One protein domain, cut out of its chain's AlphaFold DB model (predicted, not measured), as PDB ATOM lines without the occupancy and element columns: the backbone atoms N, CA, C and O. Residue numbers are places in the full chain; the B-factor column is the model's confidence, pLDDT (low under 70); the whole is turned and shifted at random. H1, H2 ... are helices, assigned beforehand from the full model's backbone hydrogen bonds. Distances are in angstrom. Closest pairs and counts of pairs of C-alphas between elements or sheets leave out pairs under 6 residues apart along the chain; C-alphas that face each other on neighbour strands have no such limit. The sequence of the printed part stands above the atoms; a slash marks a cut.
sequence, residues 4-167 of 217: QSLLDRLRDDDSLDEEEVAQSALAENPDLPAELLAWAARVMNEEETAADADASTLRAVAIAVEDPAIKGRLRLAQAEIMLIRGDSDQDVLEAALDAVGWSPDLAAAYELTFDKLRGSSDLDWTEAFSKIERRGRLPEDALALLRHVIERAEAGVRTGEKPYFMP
ATOM      1  N   GLN A   4     188.399 172.196 186.069       61.41
ATOM      2  CA  GLN A   4     187.397 172.458 187.104       61.41
ATOM      3  C   GLN A   4     186.547 171.220 187.421       61.41
ATOM      4  O   GLN A   4     186.358 170.878 188.585       61.41
ATOM      5  N   SER A   5     186.103 170.494 186.395       66.50
ATOM      6  CA  SER A   5     185.339 169.251 186.560       66.50
ATOM      7  C   SER A   5     186.152 168.144 187.248       66.50
ATOM      8  O   SER A   5     185.580 167.262 187.892       66.50
ATOM      9  N   LEU A   6     187.483 168.159 187.105       65.12
ATOM     10  CA  LEU A   6     188.379 167.242 187.810       65.12
ATOM     11  C   LEU A   6     188.596 167.661 189.264       65.12
ATOM     12  O   LEU A   6     188.524 166.807 190.144       65.12
ATOM     13  N   LEU A   7     188.850 168.953 189.494       60.91
ATOM     14  CA  LEU A   7     188.946 169.540 190.831       60.91
ATOM     15  C   LEU A   7     187.701 169.177 191.646       60.91
ATOM     16  O   LEU A   7     187.826 168.708 192.770       60.91
ATOM     17  N   ASP A   8     186.512 169.267 191.045       67.25
ATOM     18  CA  ASP A   8     185.260 168.857 191.682       67.25
ATOM     19  C   ASP A   8     185.218 167.344 192.000       67.25
ATOM     20  O   ASP A   8     184.767 166.959 193.076       67.25
ATOM     21  N   ARG A   9     185.736 166.465 191.127       66.00
ATOM     22  CA  ARG A   9     185.784 165.008 191.385       66.00
ATOM     23  C   ARG A   9     186.793 164.605 192.458       66.00
ATOM     24  O   ARG A   9     186.486 163.722 193.248       66.00
ATOM     25  N   LEU A  10     187.982 165.206 192.457       63.84
ATOM     26  CA  LEU A  10     189.003 164.973 193.484       63.84
ATOM     27  C   LEU A  10     188.583 165.574 194.832       63.84
ATOM     28  O   LEU A  10     188.963 165.049 195.871       63.84
ATOM     29  N   ARG A  11     187.779 166.645 194.816       62.22
ATOM     30  CA  ARG A  11     187.219 167.275 196.017       62.22
ATOM     31  C   ARG A  11     186.110 166.455 196.671       62.22
ATOM     32  O   ARG A  11     186.007 166.459 197.892       62.22
ATOM     33  N   ASP A  12     185.243 165.832 195.877       62.72
ATOM     34  CA  ASP A  12     183.969 165.313 196.381       62.72
ATOM     35  C   ASP A  12     184.009 163.807 196.746       62.72
ATOM     36  O   ASP A  12     183.003 163.280 197.228       62.72
ATOM     37  N   ASP A  13     185.135 163.103 196.542       60.53
ATOM     38  CA  ASP A  13     185.232 161.649 196.763       60.53
ATOM     39  C   ASP A  13     186.553 161.196 197.427       60.53
ATOM     40  O   ASP A  13     187.480 160.716 196.773       60.53
ATOM     41  N   ASP A  14     186.590 161.267 198.764       56.62
ATOM     42  CA  ASP A  14     187.694 160.796 199.626       56.62
ATOM     43  C   ASP A  14     187.981 159.278 199.521       56.62
ATOM     44  O   ASP A  14     188.906 158.768 200.158       56.62
ATOM     45  N   SER A  15     187.156 158.515 198.789       55.97
ATOM     46  CA  SER A  15     187.290 157.057 198.660       55.97
ATOM     47  C   SER A  15     188.059 156.603 197.417       55.97
ATOM     48  O   SER A  15     188.363 155.412 197.289       55.97
ATOM     49  N   LEU A  16     188.377 157.530 196.513       63.34
ATOM     50  CA  LEU A  16     189.102 157.238 195.283       63.34
ATOM     51  C   LEU A  16     190.617 157.289 195.494       63.34
ATOM     52  O   LEU A  16     191.140 158.101 196.253       63.34
ATOM     53  N   ASP A  17     191.334 156.427 194.773       74.12
ATOM     54  CA  ASP A  17     192.786 156.531 194.658       74.12
ATOM     55  C   ASP A  17     193.127 157.808 193.868       74.12
ATOM     56  O   ASP A  17     192.918 157.881 192.653       74.12
ATOM     57  N   GLU A  18     193.613 158.835 194.573       73.38
ATOM     58  CA  GLU A  18     193.988 160.140 194.009       73.38
ATOM     59  C   GLU A  18     194.940 160.002 192.809       73.38
ATOM     60  O   GLU A  18     194.854 160.782 191.857       73.38
ATOM     61  N   GLU A  19     195.836 159.009 192.832       75.44
ATOM     62  CA  GLU A  19     196.791 158.769 191.752       75.44
ATOM     63  C   GLU A  19     196.093 158.172 190.524       75.44
ATOM     64  O   GLU A  19     196.310 158.647 189.410       75.44
ATOM     65  N   GLU A  20     195.211 157.187 190.708       79.94
ATOM     66  CA  GLU A  20     194.451 156.569 189.610       79.94
ATOM     67  C   GLU A  20     193.497 157.576 188.942       79.94
ATOM     68  O   GLU A  20     193.378 157.622 187.708       79.94
ATOM     69  N   VAL A  21     192.858 158.438 189.741       78.25
ATOM     70  CA  VAL A  21     192.001 159.521 189.238       78.25
ATOM     71  C   VAL A  21     192.825 160.543 188.459       78.25
ATOM     72  O   VAL A  21     192.442 160.906 187.344       78.25
ATOM     73  N   ALA A  22     193.973 160.974 188.991       81.00
ATOM     74  CA  ALA A  22     194.853 161.919 188.306       81.00
ATOM     75  C   ALA A  22     195.439 161.338 187.006       81.00
ATOM     76  O   ALA A  22     195.500 162.041 185.998       81.00
ATOM     77  N   GLN A  23     195.818 160.055 186.986       83.75
ATOM     78  CA  GLN A  23     196.296 159.368 185.778       83.75
ATOM     79  C   GLN A  23     195.207 159.286 184.703       83.75
ATOM     80  O   GLN A  23     195.457 159.602 183.538       83.75
ATOM     81  N   SER A  24     193.986 158.911 185.094       81.69
ATOM     82  CA  SER A  24     192.839 158.867 184.181       81.69
ATOM     83  C   SER A  24     192.542 160.252 183.602       81.69
ATOM     84  O   SER A  24     192.319 160.399 182.401       81.69
ATOM     85  N   ALA A  25     192.615 161.289 184.435       76.38
ATOM     86  CA  ALA A  25     192.395 162.664 184.016       76.38
ATOM     87  C   ALA A  25     193.471 163.188 183.063       76.38
ATOM     88  O   ALA A  25     193.137 163.859 182.093       76.38
ATOM     89  N   LEU A  26     194.743 162.853 183.293       84.25
ATOM     90  CA  LEU A  26     195.835 163.200 182.381       84.25
ATOM     91  C   LEU A  26     195.702 162.497 181.027       84.25
ATOM     92  O   LEU A  26     196.050 163.075 180.000       84.25
ATOM     93  N   ALA A  27     195.178 161.269 181.007       85.50
ATOM     94  CA  ALA A  27     194.898 160.561 179.762       85.50
ATOM     95  C   ALA A  27     193.773 161.235 178.954       85.50
ATOM     96  O   ALA A  27     193.832 161.270 177.725       85.50
ATOM     97  N   GLU A  28     192.761 161.783 179.633       83.56
ATOM     98  CA  GLU A  28     191.647 162.506 179.006       83.56
ATOM     99  C   GLU A  28     191.979 163.969 178.661       83.56
ATOM    100  O   GLU A  28     191.469 164.492 177.668       83.56
ATOM    101  N   ASN A  29     192.819 164.626 179.464       84.00
ATOM    102  CA  ASN A  29     193.298 165.994 179.281       84.00
ATOM    103  C   ASN A  29     194.819 166.090 179.545       84.00
ATOM    104  O   ASN A  29     195.242 166.375 180.669       84.00
ATOM    105  N   PRO A  30     195.656 165.913 178.506       88.12
ATOM    106  CA  PRO A  30     197.111 166.029 178.630       88.12
ATOM    107  C   PRO A  30     197.611 167.428 179.024       88.12
ATOM    108  O   PRO A  30     198.719 167.551 179.545       88.12
ATOM    109  N   ASP A  31     196.811 168.475 178.795       89.62
ATOM    110  CA  ASP A  31     197.168 169.869 179.090       89.62
ATOM    111  C   ASP A  31     196.869 170.266 180.548       89.62
ATOM    112  O   ASP A  31     197.244 171.353 180.996       89.62
ATOM    113  N   LEU A  32     196.271 169.362 181.329       87.44
ATOM    114  CA  LEU A  32     195.909 169.572 182.730       87.44
ATOM    115  C   LEU A  32     197.047 170.142 183.608       87.44
ATOM    116  O   LEU A  32     196.776 171.063 184.381       87.44
ATOM    117  N   PRO A  33     198.320 169.694 183.514       92.12
ATOM    118  CA  PRO A  33     199.400 170.301 184.294       92.12
ATOM    119  C   PRO A  33     199.606 171.781 183.962       92.12
ATOM    120  O   PRO A  33     199.881 172.585 184.852       92.12
ATOM    121  N   ALA A  34     199.476 172.154 182.686       92.06
ATOM    122  CA  ALA A  34     199.612 173.537 182.251       92.06
ATOM    123  C   ALA A  34     198.418 174.384 182.712       92.06
ATOM    124  O   ALA A  34     198.622 175.508 183.173       92.06
ATOM    125  N   GLU A  35     197.199 173.838 182.651       90.62
ATOM    126  CA  GLU A  35     195.990 174.489 183.168       90.62
ATOM    127  C   GLU A  35     196.095 174.767 184.674       90.62
ATOM    128  O   GLU A  35     195.830 175.890 185.105       90.62
ATOM    129  N   LEU A  36     196.559 173.792 185.464       90.00
ATOM    130  CA  LEU A  36     196.751 173.950 186.908       90.00
ATOM    131  C   LEU A  36     197.833 174.977 187.252       90.00
ATOM    132  O   LEU A  36     197.647 175.788 188.155       90.00
ATOM    133  N   LEU A  37     198.950 174.994 186.521       93.00
ATOM    134  CA  LEU A  37     199.988 176.014 186.712       93.00
ATOM    135  C   LEU A  37     199.490 177.415 186.330       93.00
ATOM    136  O   LEU A  37     199.833 178.393 186.994       93.00
ATOM    137  N   ALA A  38     198.680 177.526 185.275       90.62
ATOM    138  CA  ALA A  38     198.067 178.790 184.884       90.62
ATOM    139  C   ALA A  38     197.034 179.258 185.915       90.62
ATOM    140  O   ALA A  38     196.950 180.452 186.189       90.62
ATOM    141  N   TRP A  39     196.257 178.337 186.486       89.25
ATOM    142  CA  TRP A  39     195.349 178.619 187.594       89.25
ATOM    143  C   TRP A  39     196.103 179.107 188.834       89.25
ATOM    144  O   TRP A  39     195.789 180.178 189.347       89.25
ATOM    145  N   ALA A  40     197.160 178.403 189.245       90.00
ATOM    146  CA  ALA A  40     197.986 178.813 190.376       90.00
ATOM    147  C   ALA A  40     198.539 180.234 190.190       90.00
ATOM    148  O   ALA A  40     198.476 181.045 191.106       90.00
ATOM    149  N   ALA A  41     198.991 180.581 188.981       89.25
ATOM    150  CA  ALA A  41     199.439 181.937 188.677       89.25
ATOM    151  C   ALA A  41     198.333 182.997 188.861       89.25
ATOM    152  O   ALA A  41     198.620 184.092 189.338       89.25
ATOM    153  N   ARG A  42     197.074 182.684 188.525       89.25
ATOM    154  CA  ARG A  42     195.932 183.592 188.748       89.25
ATOM    155  C   ARG A  42     195.608 183.754 190.231       89.25
ATOM    156  O   ARG A  42     195.369 184.876 190.669       89.25
ATOM    157  N   VAL A  43     195.686 182.677 191.015       87.19
ATOM    158  CA  VAL A  43     195.561 182.740 192.485       87.19
ATOM    159  C   VAL A  43     196.652 183.627 193.089       87.19
ATOM    160  O   VAL A  43     196.352 184.514 193.885       87.19
ATOM    161  N   MET A  44     197.908 183.445 192.670       85.31
ATOM    162  CA  MET A  44     199.043 184.258 193.134       85.31
ATOM    163  C   MET A  44     198.902 185.747 192.782       85.31
ATOM    164  O   MET A  44     199.439 186.595 193.489       85.31
ATOM    165  N   ASN A  45     198.174 186.068 191.708       85.94
ATOM    166  CA  ASN A  45     197.870 187.438 191.285       85.94
ATOM    167  C   ASN A  45     196.566 187.992 191.893       85.94
ATOM    168  O   ASN A  45     196.102 189.045 191.457       85.94
ATOM    169  N   GLU A  46     195.962 187.296 192.864       83.12
ATOM    170  CA  GLU A  46     194.686 187.664 193.500       83.12
ATOM    171  C   GLU A  46     193.496 187.750 192.517       83.12
ATOM    172  O   GLU A  46     192.468 188.362 192.811       83.12
ATOM    173  N   GLU A  47     193.607 187.125 191.341       81.94
ATOM    174  CA  GLU A  47     192.533 187.061 190.340       81.94
ATOM    175  C   GLU A  47     191.488 185.987 190.695       81.94
ATOM    176  O   GLU A  47     190.337 186.068 190.264       81.94
ATOM    177  N   GLU A  48     191.883 184.994 191.499       80.50
ATOM    178  CA  GLU A  48     191.049 183.885 191.967       80.50
ATOM    179  C   GLU A  48     191.347 183.537 193.440       80.50
ATOM    180  O   GLU A  48     192.449 183.759 193.939       80.50
ATOM    181  N   THR A  49     190.367 182.962 194.145       77.06
ATOM    182  CA  THR A  49     190.513 182.474 195.530       77.06
ATOM    183  C   THR A  49     190.725 180.963 195.559       77.06
ATOM    184  O   THR A  49     189.954 180.246 194.927       77.06
ATOM    185  N   ALA A  50     191.691 180.476 196.344       72.94
ATOM    186  CA  ALA A  50     191.978 179.044 196.475       72.94
ATOM    187  C   ALA A  50     191.349 178.395 197.726       72.94
ATOM    188  O   ALA A  50     191.450 178.927 198.837       72.94
ATOM    189  N   ALA A  51     190.757 177.211 197.556       68.94
ATOM    190  CA  ALA A  51     190.248 176.339 198.618       68.94
ATOM    191  C   ALA A  51     191.187 175.140 198.896       68.94
ATOM    192  O   ALA A  51     192.101 174.863 198.122       68.94
ATOM    193  N   ASP A  52     190.963 174.411 200.004       59.28
ATOM    194  CA  ASP A  52     191.826 173.290 200.451       59.28
ATOM    195  C   ASP A  52     191.980 172.189 199.404       59.28
ATOM    196  O   ASP A  52     193.090 171.742 199.109       59.28
ATOM    197  N   ALA A  53     190.866 171.793 198.797       58.03
ATOM    198  CA  ALA A  53     190.841 170.754 197.775       58.03
ATOM    199  C   ALA A  53     191.586 171.148 196.482       58.03
ATOM    200  O   ALA A  53     192.010 170.286 195.707       58.03
ATOM    201  N   ASP A  54     191.800 172.445 196.256       69.25
ATOM    202  CA  ASP A  54     192.498 172.916 195.063       69.25
ATOM    203  C   ASP A  54     194.020 172.731 195.214       69.25
ATOM    204  O   ASP A  54     194.714 172.354 194.267       69.25
ATOM    205  N   ALA A  55     194.547 172.905 196.434       72.75
ATOM    206  CA  ALA A  55     195.962 172.693 196.735       72.75
ATOM    207  C   ALA A  55     196.347 171.201 196.721       72.75
ATOM    208  O   ALA A  55     197.437 170.849 196.262       72.75
ATOM    209  N   SER A  56     195.468 170.303 197.185       78.62
ATOM    210  CA  SER A  56     195.718 168.851 197.144       78.62
ATOM    211  C   SER A  56     195.748 168.303 195.712       78.62
ATOM    212  O   SER A  56     196.554 167.421 195.407       78.62
ATOM    213  N   THR A  57     194.972 168.885 194.796       82.94
ATOM    214  CA  THR A  57     194.935 168.467 193.385       82.94
ATOM    215  C   THR A  57     196.283 168.639 192.678       82.94
ATOM    216  O   THR A  57     196.695 167.775 191.900       82.94
ATOM    217  N   LEU A  58     197.037 169.695 193.004       89.50
ATOM    218  CA  LEU A  58     198.401 169.886 192.493       89.50
ATOM    219  C   LEU A  58     199.329 168.722 192.874       89.50
ATOM    220  O   LEU A  58     200.149 168.295 192.055       89.50
ATOM    221  N   ARG A  59     199.178 168.163 194.084       88.69
ATOM    222  CA  ARG A  59     199.932 166.984 194.540       88.69
ATOM    223  C   ARG A  59     199.572 165.753 193.725       88.69
ATOM    224  O   ARG A  59     200.480 165.086 193.232       88.69
ATOM    225  N   ALA A  60     198.278 165.461 193.593       85.94
ATOM    226  CA  ALA A  60     197.791 164.283 192.880       85.94
ATOM    227  C   ALA A  60     198.281 164.278 191.423       85.94
ATOM    228  O   ALA A  60     198.887 163.310 190.961       85.94
ATOM    229  N   VAL A  61     198.151 165.414 190.726       89.50
ATOM    230  CA  VAL A  61     198.644 165.551 189.348       89.50
ATOM    231  C   VAL A  61     200.173 165.469 189.279       89.50
ATOM    232  O   VAL A  61     200.704 164.807 188.390       89.50
ATOM    233  N   ALA A  62     200.912 166.051 190.232       90.94
ATOM    234  CA  ALA A  62     202.371 165.907 190.274       90.94
ATOM    235  C   ALA A  62     202.827 164.446 190.465       90.94
ATOM    236  O   ALA A  62     203.878 164.046 189.959       90.94
ATOM    237  N   ILE A  63     202.064 163.617 191.179       86.88
ATOM    238  CA  ILE A  63     202.376 162.188 191.302       86.88
ATOM    239  C   ILE A  63     202.216 161.500 189.938       86.88
ATOM    240  O   ILE A  63     203.142 160.807 189.509       86.88
ATOM    241  N   ALA A  64     201.126 161.790 189.224       88.25
ATOM    242  CA  ALA A  64     200.762 161.139 187.966       88.25
ATOM    243  C   ALA A  64     201.540 161.621 186.718       88.25
ATOM    244  O   ALA A  64     201.677 160.873 185.752       88.25
ATOM    245  N   VAL A  65     202.085 162.842 186.713       90.38
ATOM    246  CA  VAL A  65     202.944 163.352 185.620       90.38
ATOM    247  C   VAL A  65     204.278 162.597 185.580       90.38
ATOM    248  O   VAL A  65     204.817 162.279 186.628       90.38
ATOM    249  N   GLU A  66     204.879 162.345 184.412       88.88
ATOM    250  CA  GLU A  66     206.215 161.714 184.340       88.88
ATOM    251  C   GLU A  66     207.376 162.722 184.437       88.88
ATOM    252  O   GLU A  66     208.370 162.447 185.113       88.88
ATOM    253  N   ASP A  67     207.248 163.895 183.805       91.56
ATOM    254  CA  ASP A  67     208.305 164.914 183.715       91.56
ATOM    255  C   ASP A  67     208.645 165.528 185.093       91.56
ATOM    256  O   ASP A  67     207.829 166.272 185.650       91.56
ATOM    257  N   PRO A  68     209.862 165.302 185.634       89.38
ATOM    258  CA  PRO A  68     210.275 165.835 186.933       89.38
ATOM    259  C   PRO A  68     210.226 167.366 187.034       89.38
ATOM    260  O   PRO A  68     209.929 167.895 188.107       89.38
ATOM    261  N   ALA A  69     210.466 168.089 185.936       91.00
ATOM    262  CA  ALA A  69     210.402 169.548 185.923       91.00
ATOM    263  C   ALA A  69     208.963 170.037 186.132       91.00
ATOM    264  O   ALA A  69     208.723 170.965 186.909       91.00
ATOM    265  N   ILE A  70     207.990 169.382 185.491       94.19
ATOM    266  CA  ILE A  70     206.565 169.685 185.677       94.19
ATOM    267  C   ILE A  70     206.125 169.295 187.093       94.19
ATOM    268  O   ILE A  70     205.486 170.108 187.761       94.19
ATOM    269  N   LYS A  71     206.535 168.120 187.598       93.19
ATOM    270  CA  LYS A  71     206.260 167.708 188.989       93.19
ATOM    271  C   LYS A  71     206.743 168.755 189.990       93.19
ATOM    272  O   LYS A  71     205.992 169.161 190.873       93.19
ATOM    273  N   GLY A  72     207.992 169.202 189.842       92.50
ATOM    274  CA  GLY A  72     208.582 170.196 190.730       92.50
ATOM    275  C   GLY A  72     207.821 171.517 190.699       92.50
ATOM    276  O   GLY A  72     207.529 172.076 191.751       92.50
ATOM    277  N   ARG A  73     207.428 171.990 189.509       95.62
ATOM    278  CA  ARG A  73     206.642 173.225 189.363       95.62
ATOM    279  C   ARG A  73     205.253 173.120 189.988       95.62
ATOM    280  O   ARG A  73     204.830 174.067 190.636       95.62
ATOM    281  N   LEU A  74     204.569 171.985 189.836       95.19
ATOM    282  CA  LEU A  74     203.267 171.745 190.469       95.19
ATOM    283  C   LEU A  74     203.380 171.725 192.001       95.19
ATOM    284  O   LEU A  74     202.561 172.330 192.686       95.19
ATOM    285  N   ARG A  75     204.423 171.085 192.546       94.38
ATOM    286  CA  ARG A  75     204.669 171.057 193.998       94.38
ATOM    287  C   ARG A  75     205.069 172.424 194.556       94.38
ATOM    288  O   ARG A  75     204.641 172.762 195.653       94.38
ATOM    289  N   LEU A  76     205.828 173.220 193.802       95.12
ATOM    290  CA  LEU A  76     206.132 174.602 194.178       95.12
ATOM    291  C   LEU A  76     204.858 175.453 194.202       95.12
ATOM    292  O   LEU A  76     204.583 176.082 195.217       95.12
ATOM    293  N   ALA A  77     204.054 175.402 193.137       94.81
ATOM    294  CA  ALA A  77     202.782 176.119 193.068       94.81
ATOM    295  C   ALA A  77     201.860 175.752 194.242       94.81
ATOM    296  O   ALA A  77     201.214 176.613 194.831       94.81
ATOM    297  N   GLN A  78     201.841 174.476 194.632       94.69
ATOM    298  CA  GLN A  78     201.089 174.036 195.800       94.69
ATOM    299  C   GLN A  78     201.599 174.675 197.087       94.69
ATOM    300  O   GLN A  78     200.795 175.165 197.871       94.69
ATOM    301  N   ALA A  79     202.915 174.677 197.302       93.31
ATOM    302  CA  ALA A  79     203.515 175.279 198.484       93.31
ATOM    303  C   ALA A  79     203.187 176.783 198.582       93.31
ATOM    304  O   ALA A  79     202.858 177.279 199.658       93.31
ATOM    305  N   GLU A  80     203.223 177.499 197.455       93.06
ATOM    306  CA  GLU A  80     202.891 178.927 197.379       93.06
ATOM    307  C   GLU A  80     201.407 179.200 197.674       93.06
ATOM    308  O   GLU A  80     201.076 180.130 198.411       93.06
ATOM    309  N   ILE A  81     200.501 178.352 197.181       91.00
ATOM    310  CA  ILE A  81     199.067 178.458 197.480       91.00
ATOM    311  C   ILE A  81     198.784 178.151 198.953       91.00
ATOM    312  O   ILE A  81     198.070 178.911 199.606       91.00
ATOM    313  N   MET A  82     199.362 177.075 199.494       92.00
ATOM    314  CA  MET A  82     199.252 176.716 200.915       92.00
ATOM    315  C   MET A  82     199.722 177.873 201.811       92.00
ATOM    316  O   MET A  82     199.069 178.208 202.800       92.00
ATOM    317  N   LEU A  83     200.803 178.555 201.416       89.81
ATOM    318  CA  LEU A  83     201.295 179.747 202.104       89.81
ATOM    319  C   LEU A  83     200.262 180.883 202.121       89.81
ATOM    320  O   LEU A  83     200.004 181.446 203.183       89.81
ATOM    321  N   ILE A  84     199.686 181.232 200.967       88.06
ATOM    322  CA  ILE A  84     198.695 182.318 200.857       88.06
ATOM    323  C   ILE A  84     197.457 182.028 201.706       88.06
ATOM    324  O   ILE A  84     196.887 182.931 202.319       88.06
ATOM    325  N   ARG A  85     197.045 180.762 201.753       87.31
ATOM    326  CA  ARG A  85     195.852 180.317 202.476       87.31
ATOM    327  C   ARG A  85     196.047 180.266 203.991       87.31
ATOM    328  O   ARG A  85     195.062 180.251 204.726       87.31
ATOM    329  N   GLY A  86     197.296 180.315 204.454       86.50
ATOM    330  CA  GLY A  86     197.634 180.216 205.869       86.50
ATOM    331  C   GLY A  86     197.600 178.781 206.391       86.50
ATOM    332  O   GLY A  86     197.321 178.580 207.575       86.50
ATOM    333  N   ASP A  87     197.868 177.803 205.520       88.44
ATOM    334  CA  ASP A  87     198.042 176.404 205.909       88.44
ATOM    335  C   ASP A  87     199.270 176.261 206.829       88.44
ATOM    336  O   ASP A  87     200.050 177.202 207.029       88.44
ATOM    337  N   SER A  88     199.454 175.083 207.430       88.31
ATOM    338  CA  SER A  88     200.536 174.897 208.393       88.31
ATOM    339  C   SER A  88     201.914 175.080 207.742       88.31
ATOM    340  O   SER A  88     202.159 174.644 206.615       88.31
ATOM    341  N   ASP A  89     202.855 175.686 208.472       86.25
ATOM    342  CA  ASP A  89     204.226 175.859 207.973       86.25
ATOM    343  C   ASP A  89     204.904 174.518 207.643       86.25
ATOM    344  O   ASP A  89     205.756 174.471 206.756       86.25
ATOM    345  N   GLN A  90     204.504 173.433 208.320       84.81
ATOM    346  CA  GLN A  90     204.964 172.077 208.023       84.81
ATOM    347  C   GLN A  90     204.493 171.626 206.636       84.81
ATOM    348  O   GLN A  90     205.309 171.141 205.857       84.81
ATOM    349  N   ASP A  91     203.220 171.827 206.293       86.62
ATOM    350  CA  ASP A  91     202.679 171.413 204.992       86.62
ATOM    351  C   ASP A  91     203.323 172.198 203.840       86.62
ATOM    352  O   ASP A  91     203.718 171.622 202.820       86.62
ATOM    353  N   VAL A  92     203.508 173.509 204.036       89.19
ATOM    354  CA  VAL A  92     204.208 174.376 203.075       89.19
ATOM    355  C   VAL A  92     205.654 173.911 202.878       89.19
ATOM    356  O   VAL A  92     206.123 173.798 201.741       89.19
ATOM    357  N   LEU A  93     206.362 173.612 203.973       86.94
ATOM    358  CA  LEU A  93     207.735 173.109 203.929       86.94
ATOM    359  C   LEU A  93     207.821 171.771 203.187       86.94
ATOM    360  O   LEU A  93     208.692 171.603 202.332       86.94
ATOM    361  N   GLU A  94     206.930 170.825 203.480       86.44
ATOM    362  CA  GLU A  94     206.922 169.517 202.819       86.44
ATOM    363  C   GLU A  94     206.708 169.644 201.307       86.44
ATOM    364  O   GLU A  94     207.402 168.990 200.522       86.44
ATOM    365  N   ALA A  95     205.800 170.522 200.875       90.00
ATOM    366  CA  ALA A  95     205.570 170.783 199.457       90.00
ATOM    367  C   ALA A  95     206.777 171.451 198.770       90.00
ATOM    368  O   ALA A  95     207.166 171.028 197.676       90.00
ATOM    369  N   ALA A  96     207.420 172.426 199.418       90.00
ATOM    370  CA  ALA A  96     208.609 173.098 198.887       90.00
ATOM    371  C   ALA A  96     209.805 172.136 198.750       90.00
ATOM    372  O   ALA A  96     210.493 172.112 197.726       90.00
ATOM    373  N   LEU A  97     210.019 171.281 199.748       86.56
ATOM    374  CA  LEU A  97     211.066 170.261 199.726       86.56
ATOM    375  C   LEU A  97     210.809 169.179 198.674       86.56
ATOM    376  O   LEU A  97     211.739 168.749 197.985       86.56
ATOM    377  N   ASP A  98     209.552 168.770 198.501       87.88
ATOM    378  CA  ASP A  98     209.158 167.894 197.400       87.88
ATOM    379  C   ASP A  98     209.474 168.540 196.045       87.88
ATOM    380  O   ASP A  98     210.010 167.864 195.164       87.88
ATOM    381  N   ALA A  99     209.194 169.836 195.876       90.94
ATOM    382  CA  ALA A  99     209.492 170.561 194.645       90.94
ATOM    383  C   ALA A  99     210.988 170.522 194.301       90.94
ATOM    384  O   ALA A  99     211.335 170.205 193.161       90.94
ATOM    385  N   VAL A 100     211.867 170.747 195.288       88.25
ATOM    386  CA  VAL A 100     213.326 170.591 195.136       88.25
ATOM    387  C   VAL A 100     213.677 169.157 194.738       88.25
ATOM    388  O   VAL A 100     214.438 168.951 193.795       88.25
ATOM    389  N   GLY A 101     213.088 168.165 195.418       86.19
ATOM    390  CA  GLY A 101     213.283 166.736 195.155       86.19
ATOM    391  C   GLY A 101     212.995 166.312 193.712       86.19
ATOM    392  O   GLY A 101     213.659 165.414 193.190       86.19
ATOM    393  N   TRP A 102     212.015 166.952 193.073       87.06
ATOM    394  CA  TRP A 102     211.607 166.679 191.694       87.06
ATOM    395  C   TRP A 102     212.319 167.554 190.664       87.06
ATOM    396  O   TRP A 102     212.709 167.065 189.605       87.06
ATOM    397  N   SER A 103     212.511 168.833 190.978       89.44
ATOM    398  CA  SER A 103     213.177 169.808 190.121       89.44
ATOM    399  C   SER A 103     214.122 170.672 190.963       89.44
ATOM    400  O   SER A 103     213.732 171.742 191.438       89.44
ATOM    401  N   PRO A 104     215.395 170.265 191.110       85.12
ATOM    402  CA  PRO A 104     216.365 170.948 191.974       85.12
ATOM    403  C   PRO A 104     216.763 172.337 191.458       85.12
ATOM    404  O   PRO A 104     217.501 173.073 192.101       85.12
ATOM    405  N   ASP A 105     216.314 172.700 190.264       86.75
ATOM    406  CA  ASP A 105     216.646 173.938 189.572       86.75
ATOM    407  C   ASP A 105     215.631 175.073 189.869       86.75
ATOM    408  O   ASP A 105     215.705 176.148 189.276       86.75
ATOM    409  N   LEU A 106     214.704 174.862 190.817       87.62
ATOM    410  CA  LEU A 106     213.688 175.833 191.242       87.62
ATOM    411  C   LEU A 106     214.170 176.698 192.417       87.62
ATOM    412  O   LEU A 106     213.964 176.343 193.574       87.62
ATOM    413  N   ALA A 107     214.758 177.863 192.125       85.00
ATOM    414  CA  ALA A 107     215.234 178.805 193.149       85.00
ATOM    415  C   ALA A 107     214.159 179.143 194.204       85.00
ATOM    416  O   ALA A 107     214.426 179.037 195.396       85.00
ATOM    417  N   ALA A 108     212.931 179.443 193.774       85.38
ATOM    418  CA  ALA A 108     211.824 179.786 194.670       85.38
ATOM    419  C   ALA A 108     211.495 178.683 195.697       85.38
ATOM    420  O   ALA A 108     211.126 178.985 196.828       85.38
ATOM    421  N   ALA A 109     211.703 177.403 195.360       88.69
ATOM    422  CA  ALA A 109     211.483 176.310 196.307       88.69
ATOM    423  C   ALA A 109     212.504 176.329 197.462       88.69
ATOM    424  O   ALA A 109     212.151 176.029 198.603       88.69
ATOM    425  N   TYR A 110     213.751 176.731 197.194       85.19
ATOM    426  CA  TYR A 110     214.761 176.924 198.240       85.19
ATOM    427  C   TYR A 110     214.480 178.166 199.092       85.19
ATOM    428  O   TYR A 110     214.668 178.102 200.305       85.19
ATOM    429  N   GLU A 111     214.013 179.265 198.484       82.12
ATOM    430  CA  GLU A 111     213.625 180.487 199.213       82.12
ATOM    431  C   GLU A 111     212.491 180.182 200.197       82.12
ATOM    432  O   GLU A 111     212.623 180.425 201.397       82.12
ATOM    433  N   LEU A 112     211.426 179.538 199.713       85.25
ATOM    434  CA  LEU A 112     210.289 179.156 200.546       85.25
ATOM    435  C   LEU A 112     210.693 178.185 201.664       85.25
ATOM    436  O   LEU A 112     210.264 178.336 202.806       85.25
ATOM    437  N   THR A 113     211.567 177.223 201.356       85.00
ATOM    438  CA  THR A 113     212.139 176.306 202.350       85.00
ATOM    439  C   THR A 113     212.856 177.079 203.465       85.00
ATOM    440  O   THR A 113     212.559 176.867 204.640       85.00
ATOM    441  N   PHE A 114     213.761 178.001 203.115       80.12
ATOM    442  CA  PHE A 114     214.499 178.825 204.082       80.12
ATOM    443  C   PHE A 114     213.569 179.653 204.972       80.12
ATOM    444  O   PHE A 114     213.733 179.677 206.196       80.12
ATOM    445  N   ASP A 115     212.582 180.307 204.363       79.69
ATOM    446  CA  ASP A 115     211.639 181.168 205.069       79.69
ATOM    447  C   ASP A 115     210.839 180.389 206.116       79.69
ATOM    448  O   ASP A 115     210.695 180.850 207.254       79.69
ATOM    449  N   LYS A 116     210.380 179.180 205.769       82.38
ATOM    450  CA  LYS A 116     209.657 178.299 206.698       82.38
ATOM    451  C   LYS A 116     210.555 177.766 207.807       82.38
ATOM    452  O   LYS A 116     210.164 177.793 208.973       82.38
ATOM    453  N   LEU A 117     211.786 177.380 207.469       74.25
ATOM    454  CA  LEU A 117     212.779 176.896 208.432       74.25
ATOM    455  C   LEU A 117     213.109 177.923 209.522       74.25
ATOM    456  O   LEU A 117     213.285 177.596 210.691       74.25
ATOM    457  N   ARG A 118     213.193 179.192 209.138       67.88
ATOM    458  CA  ARG A 118     213.491 180.302 210.046       67.88
ATOM    459  C   ARG A 118     212.300 180.694 210.922       67.88
ATOM    460  O   ARG A 118     212.504 181.208 212.022       67.88
ATOM    461  N   GLY A 119     211.083 180.571 210.392       61.62
ATOM    462  CA  GLY A 119     209.863 181.082 211.017       61.62
ATOM    463  C   GLY A 119     209.343 180.234 212.176       61.62
ATOM    464  O   GLY A 119     208.655 180.772 213.043       61.62
ATOM    465  N   SER A 120     209.708 178.950 212.217       62.72
ATOM    466  CA  SER A 120     209.076 177.979 213.108       62.72
ATOM    467  C   SER A 120     210.104 177.134 213.864       62.72
ATOM    468  O   SER A 120     210.913 176.430 213.271       62.72
ATOM    469  N   SER A 121     210.071 177.200 215.199       56.47
ATOM    470  CA  SER A 121     210.965 176.441 216.091       56.47
ATOM    471  C   SER A 121     210.599 174.963 216.242       56.47
ATOM    472  O   SER A 121     211.386 174.208 216.808       56.47
ATOM    473  N   ASP A 122     209.417 174.571 215.761       63.25
ATOM    474  CA  ASP A 122     208.754 173.311 216.121       63.25
ATOM    475  C   ASP A 122     208.640 172.318 214.950       63.25
ATOM    476  O   ASP A 122     208.009 171.271 215.090       63.25
ATOM    477  N   LEU A 123     209.216 172.628 213.787       62.19
ATOM    478  CA  LEU A 123     209.129 171.763 212.606       62.19
ATOM    479  C   LEU A 123     210.186 170.642 212.661       62.19
ATOM    480  O   LEU A 123     211.315 170.846 213.117       62.19
ATOM    481  N   ASP A 124     209.831 169.447 212.175       65.94
ATOM    482  CA  ASP A 124     210.732 168.285 212.129       65.94
ATOM    483  C   ASP A 124     211.493 168.222 210.795       65.94
ATOM    484  O   ASP A 124     211.028 167.701 209.776       65.94
ATOM    485  N   TRP A 125     212.718 168.741 210.809       63.81
ATOM    486  CA  TRP A 125     213.592 168.805 209.633       63.81
ATOM    487  C   TRP A 125     214.258 167.462 209.296       63.81
ATOM    488  O   TRP A 125     214.653 167.219 208.151       63.81
ATOM    489  N   THR A 126     214.397 166.576 210.288       64.38
ATOM    490  CA  THR A 126     215.096 165.288 210.131       64.38
ATOM    491  C   THR A 126     214.250 164.327 209.304       64.38
ATOM    492  O   THR A 126     214.771 163.599 208.446       64.38
ATOM    493  N   GLU A 127     212.935 164.359 209.516       63.00
ATOM    494  CA  GLU A 127     211.977 163.634 208.689       63.00
ATOM    495  C   GLU A 127     212.022 164.124 207.234       63.00
ATOM    496  O   GLU A 127     212.051 163.315 206.299       63.00
ATOM    497  N   ALA A 128     212.120 165.438 207.037       59.50
ATOM    498  CA  ALA A 128     212.137 166.055 205.720       59.50
ATOM    499  C   ALA A 128     213.382 165.653 204.898       59.50
ATOM    500  O   ALA A 128     213.262 165.238 203.743       59.50
ATOM    501  N   PHE A 129     214.573 165.647 205.512       63.16
ATOM    502  CA  PHE A 129     215.804 165.170 204.860       63.16
ATOM    503  C   PHE A 129     215.752 163.664 204.570       63.16
ATOM    504  O   PHE A 129     216.101 163.221 203.475       63.16
ATOM    505  N   SER A 130     215.221 162.878 205.511       64.88
ATOM    506  CA  SER A 130     215.043 161.432 205.339       64.88
ATOM    507  C   SER A 130     214.112 161.100 204.167       64.88
ATOM    508  O   SER A 130     214.369 160.147 203.429       64.88
ATOM    509  N   LYS A 131     213.035 161.873 203.969       63.91
ATOM    510  CA  LYS A 131     212.113 161.725 202.826       63.91
ATOM    511  C   LYS A 131     212.820 162.024 201.498       63.91
ATOM    512  O   LYS A 131     212.602 161.311 200.519       63.91
ATOM    513  N   ILE A 132     213.688 163.033 201.467       61.62
ATOM    514  CA  ILE A 132     214.426 163.458 200.272       61.62
ATOM    515  C   ILE A 132     215.539 162.467 199.902       61.62
ATOM    516  O   ILE A 132     215.608 162.027 198.752       61.62
ATOM    517  N   GLU A 133     216.372 162.064 200.866       62.41
ATOM    518  CA  GLU A 133     217.471 161.113 200.644       62.41
ATOM    519  C   GLU A 133     216.956 159.752 200.163       62.41
ATOM    520  O   GLU A 133     217.480 159.187 199.200       62.41
ATOM    521  N   ARG A 134     215.873 159.241 200.768       59.16
ATOM    522  CA  ARG A 134     215.270 157.948 200.386       59.16
ATOM    523  C   ARG A 134     214.751 157.917 198.953       59.16
ATOM    524  O   ARG A 134     214.606 156.836 198.390       59.16
ATOM    525  N   ARG A 135     214.455 159.073 198.355       61.03
ATOM    526  CA  ARG A 135     213.940 159.140 196.984       61.03
ATOM    527  C   ARG A 135     215.036 159.033 195.928       61.03
ATOM    528  O   ARG A 135     214.677 158.827 194.775       61.03
ATOM    529  N   GLY A 136     216.323 159.144 196.284       55.56
ATOM    530  CA  GLY A 136     217.456 158.892 195.378       55.56
ATOM    531  C   GLY A 136     217.501 159.763 194.112       55.56
ATOM    532  O   GLY A 136     218.120 159.369 193.129       55.56
ATOM    533  N   ARG A 137     216.808 160.911 194.108       63.34
ATOM    534  CA  ARG A 137     216.551 161.734 192.906       63.34
ATOM    535  C   ARG A 137     217.322 163.054 192.854       63.34
ATOM    536  O   ARG A 137     217.354 163.676 191.797       63.34
ATOM    537  N   LEU A 138     217.941 163.487 193.954       71.25
ATOM    538  CA  LEU A 138     218.629 164.776 193.993       71.25
ATOM    539  C   LEU A 138     220.088 164.683 193.532       71.25
ATOM    540  O   LEU A 138     220.828 163.834 194.029       71.25
ATOM    541  N   PRO A 139     220.538 165.598 192.656       77.88
ATOM    542  CA  PRO A 139     221.956 165.859 192.445       77.88
ATOM    543  C   PRO A 139     222.680 166.213 193.757       77.88
ATOM    544  O   PRO A 139     222.116 166.889 194.619       77.88
ATOM    545  N   GLU A 140     223.943 165.804 193.897       79.56
ATOM    546  CA  GLU A 140     224.748 166.052 195.108       79.56
ATOM    547  C   GLU A 140     224.872 167.547 195.448       79.56
ATOM    548  O   GLU A 140     224.802 167.928 196.615       79.56
ATOM    549  N   ASP A 141     224.998 168.410 194.434       81.56
ATOM    550  CA  ASP A 141     225.072 169.866 194.598       81.56
ATOM    551  C   ASP A 141     223.754 170.463 195.114       81.56
ATOM    552  O   ASP A 141     223.764 171.369 195.946       81.56
ATOM    553  N   ALA A 142     222.614 169.934 194.669       82.38
ATOM    554  CA  ALA A 142     221.297 170.340 195.148       82.38
ATOM    555  C   ALA A 142     221.072 169.945 196.616       82.38
ATOM    556  O   ALA A 142     220.538 170.743 197.388       82.38
ATOM    557  N   LEU A 143     221.508 168.741 197.003       79.50
ATOM    558  CA  LEU A 143     221.445 168.260 198.386       79.50
ATOM    559  C   LEU A 143     222.361 169.078 199.306       79.50
ATOM    560  O   LEU A 143     221.960 169.447 200.409       79.50
ATOM    561  N   ALA A 144     223.576 169.386 198.847       79.44
ATOM    562  CA  ALA A 144     224.522 170.210 199.590       79.44
ATOM    563  C   ALA A 144     224.003 171.644 199.783       79.44
ATOM    564  O   ALA A 144     224.092 172.176 200.890       79.44
ATOM    565  N   LEU A 145     223.400 172.247 198.748       81.12
ATOM    566  CA  LEU A 145     222.736 173.547 198.872       81.12
ATOM    567  C   LEU A 145     221.582 173.490 199.872       81.12
ATOM    568  O   LEU A 145     221.483 174.358 200.731       81.12
ATOM    569  N   LEU A 146     220.739 172.459 199.801       81.25
ATOM    570  CA  LEU A 146     219.608 172.311 200.710       81.25
ATOM    571  C   LEU A 146     220.055 172.178 202.174       81.25
ATOM    572  O   LEU A 146     219.518 172.847 203.053       81.25
ATOM    573  N   ARG A 147     221.081 171.360 202.433       78.38
ATOM    574  CA  ARG A 147     221.692 171.235 203.762       78.38
ATOM    575  C   ARG A 147     222.238 172.576 204.252       78.38
ATOM    576  O   ARG A 147     221.974 172.957 205.386       78.38
ATOM    577  N   HIS A 148     222.944 173.305 203.390       79.69
ATOM    578  CA  HIS A 148     223.464 174.629 203.718       79.69
ATOM    579  C   HIS A 148     222.347 175.617 204.104       79.69
ATOM    580  O   HIS A 148     222.467 176.325 205.102       79.69
ATOM    581  N   VAL A 149     221.247 175.638 203.344       79.69
ATOM    582  CA  VAL A 149     220.063 176.470 203.620       79.69
ATOM    583  C   VAL A 149     219.501 176.182 205.016       79.69
ATOM    584  O   VAL A 149     219.255 177.113 205.784       79.69
ATOM    585  N   ILE A 150     219.359 174.901 205.367       74.31
ATOM    586  CA  ILE A 150     218.863 174.453 206.676       74.31
ATOM    587  C   ILE A 150     219.804 174.882 207.803       74.31
ATOM    588  O   ILE A 150     219.372 175.547 208.740       74.31
ATOM    589  N   GLU A 151     221.097 174.577 207.691       74.44
ATOM    590  CA  GLU A 151     222.092 174.911 208.719       74.44
ATOM    591  C   GLU A 151     222.150 176.426 208.987       74.44
ATOM    592  O   GLU A 151     222.323 176.868 210.127       74.44
ATOM    593  N   ARG A 152     221.967 177.248 207.945       73.62
ATOM    594  CA  ARG A 152     221.893 178.710 208.069       73.62
ATOM    595  C   ARG A 152     220.609 179.171 208.748       73.62
ATOM    596  O   ARG A 152     220.683 180.057 209.603       73.62
ATOM    597  N   ALA A 153     219.465 178.582 208.407       71.19
ATOM    598  CA  ALA A 153     218.202 178.879 209.074       71.19
ATOM    599  C   ALA A 153     218.280 178.536 210.573       71.19
ATOM    600  O   ALA A 153     218.002 179.395 211.411       71.19
ATOM    601  N   GLU A 154     218.786 177.349 210.921       69.94
ATOM    602  CA  GLU A 154     219.003 176.918 212.309       69.94
ATOM    603  C   GLU A 154     219.963 177.851 213.064       69.94
ATOM    604  O   GLU A 154     219.713 178.238 214.210       69.94
ATOM    605  N   ALA A 155     221.067 178.255 212.426       70.12
ATOM    606  CA  ALA A 155     222.017 179.190 213.019       70.12
ATOM    607  C   ALA A 155     221.384 180.567 213.282       70.12
ATOM    608  O   ALA A 155     221.619 181.147 214.347       70.12
ATOM    609  N   GLY A 156     220.569 181.073 212.351       66.88
ATOM    610  CA  GLY A 156     219.821 182.321 212.512       66.88
ATOM    611  C   GLY A 156     218.819 182.255 213.669       66.88
ATOM    612  O   GLY A 156     218.794 183.154 214.507       66.88
ATOM    613  N   VAL A 157     218.069 181.152 213.780       63.81
ATOM    614  CA  VAL A 157     217.149 180.905 214.907       63.81
ATOM    615  C   VAL A 157     217.904 180.892 216.242       63.81
ATOM    616  O   VAL A 157     217.501 181.567 217.188       63.81
ATOM    617  N   ARG A 158     219.037 180.185 216.321       65.56
ATOM    618  CA  ARG A 158     219.810 180.029 217.565       65.56
ATOM    619  C   ARG A 158     220.478 181.319 218.044       65.56
ATOM    620  O   ARG A 158     220.618 181.524 219.246       65.56
ATOM    621  N   THR A 159     220.975 182.139 217.124       66.56
ATOM    622  CA  THR A 159     221.785 183.320 217.465       66.56
ATOM    623  C   THR A 159     220.951 184.581 217.668       66.56
ATOM    624  O   THR A 159     221.447 185.542 218.252       66.56
ATOM    625  N   GLY A 160     219.694 184.596 217.207       57.12
ATOM    626  CA  GLY A 160     218.836 185.783 217.245       57.12
ATOM    627  C   GLY A 160     219.326 186.922 216.345       57.12
ATOM    628  O   GLY A 160     218.716 187.994 216.319       57.12
ATOM    629  N   GLU A 161     220.418 186.711 215.600       57.22
ATOM    630  CA  GLU A 161     220.827 187.604 214.528       57.22
ATOM    631  C   GLU A 161     219.704 187.650 213.496       57.22
ATOM    632  O   GLU A 161     219.070 186.633 213.205       57.22
ATOM    633  N   LYS A 162     219.435 188.838 212.934       44.44
ATOM    634  CA  LYS A 162     218.553 188.916 211.771       44.44
ATOM    635  C   LYS A 162     219.185 188.013 210.715       44.44
ATOM    636  O   LYS A 162     220.305 188.311 210.301       44.44
ATOM    637  N   PRO A 163     218.521 186.922 210.312       47.41
ATOM    638  CA  PRO A 163     219.079 186.060 209.301       47.41
ATOM    639  C   PRO A 163     219.275 186.932 208.079       47.41
ATOM    640  O   PRO A 163     218.382 187.694 207.694       47.41
ATOM    641  N   TYR A 164     220.486 186.874 207.536       50.75
ATOM    642  CA  TYR A 164     220.743 187.393 206.213       50.75
ATOM    643  C   TYR A 164     219.653 186.792 205.335       50.75
ATOM    644  O   TYR A 164     219.528 185.567 205.269       50.75
ATOM    645  N   PHE A 165     218.791 187.647 204.776       51.09
ATOM    646  CA  PHE A 165     217.887 187.204 203.730       51.09
ATOM    647  C   PHE A 165     218.762 186.462 202.734       51.09
ATOM    648  O   PHE A 165     219.861 186.926 202.422       51.09
ATOM    649  N   MET A 166     218.312 185.295 202.309       52.62
ATOM    650  CA  MET A 166     218.917 184.592 201.203       52.62
ATOM    651  C   MET A 166     218.173 185.064 199.955       52.62
ATOM    652  O   MET A 166     217.199 184.421 199.571       52.62
ATOM    653  N   PRO A 167     218.529 186.210 199.337       55.75
ATOM    654  CA  PRO A 167     217.986 186.513 198.032       55.75
ATOM    655  C   PRO A 167     218.602 185.483 197.097       55.75
ATOM    656  O   PRO A 167     219.795 185.562 196.830       55.75
TER     657      PRO A 167
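What this domain is: This is residues 4 to 167 of the 217 residues of an uncharacterized protein of Polyangium spumosum (UniProt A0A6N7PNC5). Five helices, H3 to H7, stand side by side as an up-and-down bundle, each running against the one before it, and make the body of an elongated domain. At one end H9 lies alongside H7 while H8 packs on H6; at the other end H1 and H2 are set across H4. The printed part has 164 residues with nine named helices, H1 to H9 in chain order, and no named strand: the class is all helix. It is compact, with a radius of gyration of the C-alphas of 16.3 A, and it spans 51 by 34 by 28 A, only just elongated.

Where its parts are: Find C-alpha 140 at (224.748, 166.052, 195.108); from there the longest helix, H9, residues 140 to 159, runs 28.4 A to C-alpha 159 at (221.785, 183.320, 217.465). Before it look for H8, residues 125 to 134, and H7, residues 107 to 119. H6, residues 89 to 102, is 20.1 A long, and H5, residues 68 to 85, is 25.7 A long. H4, residues 52 to 64, is 19.6 A long, and H3 holds residues 32 to 44. H2 takes residues 18 to 28 and H1 residues 4 to 12, beginning at C-alpha 4 at (187.397, 172.458, 187.104).

How they stand to each other: Begin at H9, which touches H7 at a shallow tilt of 27 degrees, the same way; their closest C-alphas, of Arg 118 and Ala 153, are 5.0 A apart. H7 and H6 form a hairpin, closest at the C-alphas of Ala 96 and Ala 109, 5.0 A. H8 touches H6 with the C-alphas of Gly 101 and Ile 132 closest at 6.2 A; H8 and H9 are near each other. H5 and H6 form a hairpin at a shallow tilt of 14 degrees, closest at the C-alphas of Gly 72 and Ala 99, 4.0 A. H4 and H5 form another, at 10 degrees, closest at the C-alphas of Ala 62 and Lys 71, 4.5 A. H3 touches H5, the C-alphas of Ala 40 and Ala 77 being closest at 6.1 A. The hub is H4: with residues 60 to 64 alone it touches H2, about perpendicular at 72 degrees, closest at the C-alphas of Gln 23 and Ala 64, 5.3 A. H1 touches H4 at 77 degrees, about perpendicular. In each helix but H4, with 7 of 9, every O i to N i+4 pair is within hydrogen-bond range.

The domain as a whole: Look to Glu 28 and Thr 159 for the two C-alphas farthest apart, 53.1 A. The printed part has no cut; the link from H3 to H4 is short, and the other links are tight. The mean pLDDT of the printed part is 78.0, with low values in residues 4 to 16, 51 to 54, 118 to 137, 154 and 156 to 167.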